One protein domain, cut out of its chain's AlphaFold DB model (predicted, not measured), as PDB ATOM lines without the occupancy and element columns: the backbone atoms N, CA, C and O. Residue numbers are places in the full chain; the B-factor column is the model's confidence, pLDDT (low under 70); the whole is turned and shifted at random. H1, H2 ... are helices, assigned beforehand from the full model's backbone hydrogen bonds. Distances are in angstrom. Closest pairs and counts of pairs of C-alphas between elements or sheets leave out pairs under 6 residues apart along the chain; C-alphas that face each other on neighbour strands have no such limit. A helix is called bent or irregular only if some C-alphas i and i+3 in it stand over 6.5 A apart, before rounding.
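Overview. This is residues 592 to 650 of the 914 residues of the protein "Peptide chain release factor 1" of Candidatus Diapherotrites archaeon CG08_land_8_20_14_0_20_34_12 (UniProt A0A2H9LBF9). Four short helices, H1 to H4, stand in a rough ring of four sides, with few contacts from one to the next. H4, the longest, runs side by side with H3 in the opposite direction; H1 and H2 make the other half, where the start of H1 meets the end of H2, and the ring stays loose where H4 comes only near H1. The printed part has 59 residues with four named helices, in the order H1, H2, H3, H4, and no named strand, and its class is all helix. The whole is compact, with a radius of gyration of the C-alphas of 10.5 A, and the C-alphas span 28 by 24 by 17 A, a rounded outline.

Arrangement. H4, residues 638 to 649, is the longest helix by residues, with 12. H3, residues 623 to 629, only just touches H4, with 3 pairs of C-alphas within 8 A. The closest C-alphas of the two are those of Lys 623 and Leu 648, 6.3 A apart, and H4 touches H3 with residue 648 alone. Their lines stand at a shallow tilt of 29 degrees and they run opposite ways; the two form a helical hairpin. H1, residues 592 to 599, is near H4, with no pair of C-alphas within 8 A but 6 pairs within 10 A. H2, residues 609 to 615, touches H1 with 5 pairs of C-alphas within 8 A. The closest C-alphas of H1 and H2 are those of Lys 592 and Phe 615, 4.8 A apart. These two helices run opposite ways at a steep tilt of 50 degrees. H2 and H3 are close but not clearly touching, with the C-alphas of Lys 610 and Ser 629 closest at 7.1 A. They run opposite ways at a steep tilt of 40 degrees. H1 and H3 are apart, and so are H2 and H4. Every O i to N i+4 pair is within hydrogen-bond range in H1, H3 and H4; in H2 1 of 3 such pairs is within range, beside 2 of 4 O i to N i+3 pairs.

Along the chain. H4 runs from Lys 638, whose C-alpha is at (117.470, 111.843, 116.017), to Asn 649, with its C-alpha at (109.646, 103.199, 127.627), and is 16.5 A from first to last C-alpha. H3 goes from Lys 623 to Ser 629, 10.0 A from first to last C-alpha. H1 begins at the first printed residue, Lys 592, with its C-alpha at (123.426, 92.228, 121.091), and ends at Glu 599, 10.4 A from first to last C-alpha. H2 goes from Pro 609 to Phe 615, 10.1 A from first to last C-alpha. H2 is irregular: C-alphas 610 and 613 are 7.9 A apart, against about 5 A in a regular helix, and its line is a rough one. No helix is bent.

Size, cuts and confidence. The two C-alphas farthest apart are those of Glu 618 and Lys 638, at 28.2 A. The C-alphas of the first and last printed residues, Lys 592 and Ile 650, are 17.6 A apart. The printed part runs from 592 to 650 and has no cut. The links are short, with 9 residues between H1 and H2, 7 between H2 and H3, and 8 between H3 and H4; no link is long. The mean pLDDT of the printed part is 86.5, and one residue, Lys 635 in the link from H3 to H4, is under 70.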
ATOM      1  N   LYS A 592     122.996  92.563 122.465       89.75
ATOM      2  CA  LYS A 592     123.426  92.228 121.091       89.75
ATOM      3  C   LYS A 592     122.520  92.870 120.037       89.75
ATOM      4  O   LYS A 592     123.021  93.431 119.075       89.75
ATOM      5  N   GLU A 593     121.206  92.853 120.251       89.81
ATOM      6  CA  GLU A 593     120.249  93.465 119.325       89.81
ATOM      7  C   GLU A 593     120.425  94.988 119.282       89.81
ATOM      8  O   GLU A 593     120.511  95.588 118.212       89.81
ATOM      9  N   ILE A 594     120.583  95.616 120.452       89.81
ATOM     10  CA  ILE A 594     120.890  97.050 120.548       89.81
ATOM     11  C   ILE A 594     122.202  97.371 119.825       89.81
ATOM     12  O   ILE A 594     122.270  98.368 119.110       89.81
ATOM     13  N   ARG A 595     123.228  96.531 119.982       89.62
ATOM     14  CA  ARG A 595     124.517  96.681 119.301       89.62
ATOM     15  C   ARG A 595     124.351  96.661 117.780       89.62
ATOM     16  O   ARG A 595     124.861  97.559 117.124       89.62
ATOM     17  N   THR A 596     123.592  95.711 117.235       89.44
ATOM     18  CA  THR A 596     123.301  95.654 115.795       89.44
ATOM     19  C   THR A 596     122.573  96.913 115.319       89.44
ATOM     20  O   THR A 596     122.904  97.455 114.271       89.44
ATOM     21  N   MET A 597     121.628  97.445 116.107       88.75
ATOM     22  CA  MET A 597     120.975  98.721 115.778       88.75
ATOM     23  C   MET A 597     121.948  99.910 115.778       88.75
ATOM     24  O   MET A 597     121.746 100.839 115.005       88.75
ATOM     25  N   PHE A 598     122.977  99.893 116.631       86.88
ATOM     26  CA  PHE A 598     124.049 100.894 116.624       86.88
ATOM     27  C   PHE A 598     124.933 100.773 115.382       86.88
ATOM     28  O   PHE A 598     125.175 101.769 114.705       86.88
ATOM     29  N   GLU A 599     125.395  99.560 115.084       86.19
ATOM     30  CA  GLU A 599     126.306  99.283 113.967       86.19
ATOM     31  C   GLU A 599     125.647  99.586 112.609       86.19
ATOM     32  O   GLU A 599     126.299 100.144 111.731       86.19
ATOM     33  N   ASN A 600     124.341  99.323 112.465       87.50
ATOM     34  CA  ASN A 600     123.567  99.653 111.258       87.50
ATOM     35  C   ASN A 600     123.458 101.161 110.975       87.50
ATOM     36  O   ASN A 600     123.186 101.550 109.846       87.50
ATOM     37  N   GLU A 601     123.631 101.999 111.994       85.00
ATOM     38  CA  GLU A 601     123.611 103.463 111.880       85.00
ATOM     39  C   GLU A 601     125.043 104.035 111.944       85.00
ATOM     40  O   GLU A 601     125.236 105.186 112.334       85.00
ATOM     41  N   GLU A 602     126.043 103.208 111.604       82.19
ATOM     42  CA  GLU A 602     127.475 103.535 111.494       82.19
ATOM     43  C   GLU A 602     128.142 104.037 112.789       82.19
ATOM     44  O   GLU A 602     129.219 104.636 112.768       82.19
ATOM     45  N   TYR A 603     127.549 103.764 113.953       82.25
ATOM     46  CA  TYR A 603     128.182 104.081 115.231       82.25
ATOM     47  C   TYR A 603     129.243 103.047 115.609       82.25
ATOM     48  O   TYR A 603     128.999 101.837 115.599       82.25
ATOM     49  N   ASN A 604     130.401 103.523 116.069       79.38
ATOM     50  CA  ASN A 604     131.436 102.652 116.605       79.38
ATOM     51  C   ASN A 604     131.127 102.264 118.061       79.38
ATOM     52  O   ASN A 604     131.027 103.104 118.955       79.38
ATOM     53  N   THR A 605     131.017 100.963 118.333       78.12
ATOM     54  CA  THR A 605     130.760 100.444 119.690       78.12
ATOM     55  C   THR A 605     131.888 100.761 120.683       78.12
ATOM     56  O   THR A 605     131.636 100.828 121.890       78.12
ATOM     57  N   CYS A 606     133.107 101.024 120.194       77.25
ATOM     58  CA  CYS A 606     134.251 101.456 121.000       77.25
ATOM     59  C   CYS A 606     134.039 102.824 121.665       77.25
ATOM     60  O   CYS A 606     134.617 103.067 122.727       77.25
ATOM     61  N   ASP A 607     133.158 103.671 121.122       77.06
ATOM     62  CA  ASP A 607     132.809 104.971 121.714       77.06
ATOM     63  C   ASP A 607     131.979 104.821 123.004       77.06
ATOM     64  O   ASP A 607     131.779 105.776 123.760       77.06
ATOM     65  N   PHE A 608     131.537 103.594 123.308       82.62
ATOM     66  CA  PHE A 608     130.710 103.259 124.461       82.62
ATOM     67  C   PHE A 608     131.386 102.203 125.368       82.62
ATOM     68  O   PHE A 608     130.819 101.152 125.667       82.62
ATOM     69  N   PRO A 609     132.584 102.455 125.926       71.31
ATOM     70  CA  PRO A 609     133.347 101.428 126.647       71.31
ATOM     71  C   PRO A 609     132.630 100.904 127.906       71.31
ATOM     72  O   PRO A 609     132.815  99.761 128.319       71.31
ATOM     73  N   LYS A 610     131.745 101.713 128.505       79.69
ATOM     74  CA  LYS A 610     130.959 101.343 129.697       79.69
ATOM     75  C   LYS A 610     129.802 100.373 129.407       79.69
ATOM     76  O   LYS A 610     129.158  99.935 130.362       79.69
ATOM     77  N   VAL A 611     129.529 100.038 128.139       85.81
ATOM     78  CA  VAL A 611     128.392  99.183 127.744       85.81
ATOM     79  C   VAL A 611     128.797  97.860 127.087       85.81
ATOM     80  O   VAL A 611     127.922  97.055 126.783       85.81
ATOM     81  N   SER A 612     130.099  97.579 126.949       85.75
ATOM     82  CA  SER A 612     130.613  96.374 126.271       85.75
ATOM     83  C   SER A 612     129.990  95.063 126.783       85.75
ATOM     84  O   SER A 612     129.435  94.291 126.005       85.75
ATOM     85  N   ASN A 613     129.947  94.849 128.105       88.94
ATOM     86  CA  ASN A 613     129.341  93.640 128.684       88.94
ATOM     87  C   ASN A 613     127.834  93.522 128.394       88.94
ATOM     88  O   ASN A 613     127.306  92.415 128.323       88.94
ATOM     89  N   PHE A 614     127.130  94.648 128.240       89.62
ATOM     90  CA  PHE A 614     125.722  94.637 127.844       89.62
ATOM     91  C   PHE A 614     125.587  94.242 126.374       89.62
ATOM     92  O   PHE A 614     124.838  93.321 126.072       89.62
ATOM     93  N   PHE A 615     126.379  94.839 125.480       89.75
ATOM     94  CA  PHE A 615     126.414  94.484 124.056       89.75
ATOM     95  C   PHE A 615     126.802  93.025 123.782       89.75
ATOM     96  O   PHE A 615     126.412  92.472 122.758       89.75
ATOM     97  N   ARG A 616     127.531  92.378 124.698       87.31
ATOM     98  CA  ARG A 616     127.849  90.941 124.639       87.31
ATOM     99  C   ARG A 616     126.815  90.034 125.324       87.31
ATOM    100  O   ARG A 616     127.032  88.831 125.374       87.31
ATOM    101  N   ASN A 617     125.714  90.582 125.848       87.94
ATOM    102  CA  ASN A 617     124.715  89.886 126.678       87.94
ATOM    103  C   ASN A 617     125.264  89.259 127.981       87.94
ATOM    104  O   ASN A 617     124.559  88.519 128.657       87.94
ATOM    105  N   GLU A 618     126.482  89.601 128.408       86.56
ATOM    106  CA  GLU A 618     127.085  89.084 129.648       86.56
ATOM    107  C   GLU A 618     126.417  89.665 130.903       86.56
ATOM    108  O   GLU A 618     126.445  89.070 131.985       86.56
ATOM    109  N   ARG A 619     125.834  90.867 130.788       87.31
ATOM    110  CA  ARG A 619     125.166  91.551 131.898       87.31
ATOM    111  C   ARG A 619     124.001  92.409 131.422       87.31
ATOM    112  O   ARG A 619     124.165  93.253 130.548       87.31
ATOM    113  N   LEU A 620     122.857  92.287 132.097       89.50
ATOM    114  CA  LEU A 620     121.733  93.206 131.908       89.50
ATOM    115  C   LEU A 620     122.096  94.647 132.305       89.50
ATOM    116  O   LEU A 620     122.871  94.896 133.240       89.50
ATOM    117  N   MET A 621     121.492  95.602 131.602       91.50
ATOM    118  CA  MET A 621     121.646  97.026 131.863       91.50
ATOM    119  C   MET A 621     120.378  97.617 132.473       91.50
ATOM    120  O   MET A 621     119.273  97.365 132.007       91.50
ATOM    121  N   SER A 622     120.523  98.458 133.501       92.00
ATOM    122  CA  SER A 622     119.383  99.205 134.046       92.00
ATOM    123  C   SER A 622     118.916 100.289 133.075       92.00
ATOM    124  O   SER A 622     119.760 100.944 132.465       92.00
ATOM    125  N   LYS A 623     117.614 100.582 133.042       91.81
ATOM    126  CA  LYS A 623     117.018 101.658 132.232       91.81
ATOM    127  C   LYS A 623     117.717 103.017 132.423       91.81
ATOM    128  O   LYS A 623     118.001 103.707 131.452       91.81
ATOM    129  N   THR A 624     118.079 103.384 133.656       90.38
ATOM    130  CA  THR A 624     118.819 104.632 133.935       90.38
ATOM    131  C   THR A 624     120.228 104.618 133.333       90.38
ATOM    132  O   THR A 624     120.651 105.590 132.719       90.38
ATOM    133  N   ALA A 625     120.956 103.505 133.473       90.44
ATOM    134  CA  ALA A 625     122.284 103.357 132.874       90.44
ATOM    135  C   ALA A 625     122.232 103.360 131.341       90.44
ATOM    136  O   ALA A 625     123.120 103.947 130.728       90.44
ATOM    137  N   PHE A 626     121.195 102.759 130.750       91.69
ATOM    138  CA  PHE A 626     120.939 102.792 129.312       91.69
ATOM    139  C   PHE A 626     120.743 104.229 128.833       91.69
ATOM    140  O   PHE A 626     121.456 104.680 127.946       91.69
ATOM    141  N   LYS A 627     119.877 105.004 129.494       90.62
ATOM    142  CA  LYS A 627     119.695 106.420 129.159       90.62
ATOM    143  C   LYS A 627     121.018 107.202 129.207       90.62
ATOM    144  O   LYS A 627     121.429 107.764 128.199       90.62
ATOM    145  N   ASN A 628     121.714 107.156 130.343       89.25
ATOM    146  CA  ASN A 628     122.897 107.990 130.577       89.25
ATOM    147  C   ASN A 628     124.123 107.566 129.750       89.25
ATOM    148  O   ASN A 628     124.983 108.388 129.449       89.25
ATOM    149  N   SER A 629     124.266 106.268 129.467       88.19
ATOM    150  CA  SER A 629     125.464 105.736 128.796       88.19
ATOM    151  C   SER A 629     125.270 105.601 127.293       88.19
ATOM    152  O   SER A 629     126.258 105.661 126.574       88.19
ATOM    153  N   ILE A 630     124.030 105.417 126.833       88.38
ATOM    154  CA  ILE A 630     123.697 105.152 125.435       88.38
ATOM    155  C   ILE A 630     122.961 106.361 124.852       88.38
ATOM    156  O   ILE A 630     123.567 107.120 124.103       88.38
ATOM    157  N   ILE A 631     121.708 106.604 125.249       87.94
ATOM    158  CA  ILE A 631     120.842 107.638 124.643       87.94
ATOM    159  C   ILE A 631     121.464 109.040 124.710       87.94
ATOM    160  O   ILE A 631     121.491 109.747 123.704       87.94
ATOM    161  N   ASP A 632     121.977 109.445 125.872       86.88
ATOM    162  CA  ASP A 632     122.514 110.798 126.077       86.88
ATOM    163  C   ASP A 632     123.818 111.047 125.290       86.88
ATOM    164  O   ASP A 632     124.173 112.195 125.022       86.88
ATOM    165  N   ASN A 633     124.509 109.979 124.872       84.31
ATOM    166  CA  ASN A 633     125.741 110.052 124.085       84.31
ATOM    167  C   ASN A 633     125.499 109.929 122.567       84.31
ATOM    168  O   ASN A 633     126.422 110.160 121.786       84.31
ATOM    169  N   VAL A 634     124.269 109.635 122.127       83.94
ATOM    170  CA  VAL A 634     123.872 109.675 120.709       83.94
ATOM    171  C   VAL A 634     123.613 111.134 120.313       83.94
ATOM    172  O   VAL A 634     122.526 111.671 120.529       83.94
ATOM    173  N   LYS A 635     124.635 111.806 119.766       69.75
ATOM    174  CA  LYS A 635     124.595 113.257 119.484       69.75
ATOM    175  C   LYS A 635     123.980 113.644 118.131       69.75
ATOM    176  O   LYS A 635     123.508 114.768 118.006       69.75
ATOM    177  N   SER A 636     123.961 112.742 117.146       70.94
ATOM    178  CA  SER A 636     123.769 113.116 115.728       70.94
ATOM    179  C   SER A 636     122.530 112.504 115.062       70.94
ATOM    180  O   SER A 636     122.011 113.070 114.106       70.94
ATOM    181  N   ASN A 637     122.026 111.370 115.561       81.75
ATOM    182  CA  ASN A 637     120.948 110.617 114.917       81.75
ATOM    183  C   ASN A 637     119.642 110.686 115.725       81.75
ATOM    184  O   ASN A 637     119.422 109.925 116.672       81.75
ATOM    185  N   LYS A 638     118.760 111.618 115.342       82.88
ATOM    186  CA  LYS A 638     117.470 111.843 116.017       82.88
ATOM    187  C   LYS A 638     116.552 110.615 115.940       82.88
ATOM    188  O   LYS A 638     115.916 110.277 116.933       82.88
ATOM    189  N   ARG A 639     116.533 109.918 114.801       85.94
ATOM    190  CA  ARG A 639     115.694 108.731 114.573       85.94
ATOM    191  C   ARG A 639     116.103 107.567 115.477       85.94
ATOM    192  O   ARG A 639     115.252 106.935 116.098       85.94
ATOM    193  N   LEU A 640     117.407 107.310 115.588       86.62
ATOM    194  CA  LEU A 640     117.938 106.275 116.474       86.62
ATOM    195  C   LEU A 640     117.659 106.603 117.946       86.62
ATOM    196  O   LEU A 640     117.268 105.727 118.719       86.62
ATOM    197  N   LYS A 641     117.795 107.880 118.319       88.19
ATOM    198  CA  LYS A 641     117.464 108.353 119.664       88.19
ATOM    199  C   LYS A 641     115.992 108.107 120.010       88.19
ATOM    200  O   LYS A 641     115.722 107.514 121.050       88.19
ATOM    201  N   GLU A 642     115.065 108.472 119.123       89.06
ATOM    202  CA  GLU A 642     113.626 108.203 119.288       89.06
ATOM    203  C   GLU A 642     113.340 106.696 119.412       89.06
ATOM    204  O   GLU A 642     112.592 106.268 120.293       89.06
ATOM    205  N   LYS A 643     114.003 105.859 118.601       89.88
ATOM    206  CA  LYS A 643     113.882 104.395 118.689       89.88
ATOM    207  C   LYS A 643     114.334 103.862 120.054       89.88
ATOM    208  O   LYS A 643     113.634 103.048 120.659       89.88
ATOM    209  N   PHE A 644     115.469 104.326 120.573       91.25
ATOM    210  CA  PHE A 644     115.954 103.921 121.896       91.25
ATOM    211  C   PHE A 644     115.119 104.479 123.047       91.25
ATOM    212  O   PHE A 644     114.974 103.804 124.068       91.25
ATOM    213  N   GLU A 645     114.531 105.664 122.896       91.50
ATOM    214  CA  GLU A 645     113.560 106.200 123.854       91.50
ATOM    215  C   GLU A 645     112.289 105.338 123.900       91.50
ATOM    216  O   GLU A 645     111.815 105.016 124.993       91.50
ATOM    217  N   ASN A 646     111.796 104.863 122.752       91.12
ATOM    218  CA  ASN A 646     110.680 103.914 122.697       91.12
ATOM    219  C   ASN A 646     111.023 102.596 123.409       91.12
ATOM    220  O   ASN A 646     110.261 102.142 124.264       91.12
ATOM    221  N   ILE A 647     112.210 102.033 123.155       91.75
ATOM    222  CA  ILE A 647     112.681 100.813 123.833       91.75
ATOM    223  C   ILE A 647     112.809 101.030 125.353       91.75
ATOM    224  O   ILE A 647     112.419 100.179 126.157       91.75
ATOM    225  N   LEU A 648     113.320 102.187 125.781       91.56
ATOM    226  CA  LEU A 648     113.418 102.542 127.198       91.56
ATOM    227  C   LEU A 648     112.033 102.583 127.872       91.56
ATOM    228  O   LEU A 648     111.900 102.201 129.044       91.56
ATOM    229  N   ASN A 649     111.011 103.020 127.138       91.12
ATOM    230  CA  ASN A 649     109.646 103.199 127.627       91.12
ATOM    231  C   ASN A 649     108.786 101.927 127.602       91.12
ATOM    232  O   ASN A 649     107.693 101.963 128.163       91.12
ATOM    233  N   ILE A 650     109.294 100.800 127.084       93.12
ATOM    234  CA  ILE A 650     108.586  99.510 127.102       93.12
ATOM    235  C   ILE A 650     108.068  99.203 128.526       93.12
ATOM    236  O   ILE A 650     108.870  99.174 129.477       93.12
TER     237      ILE A 650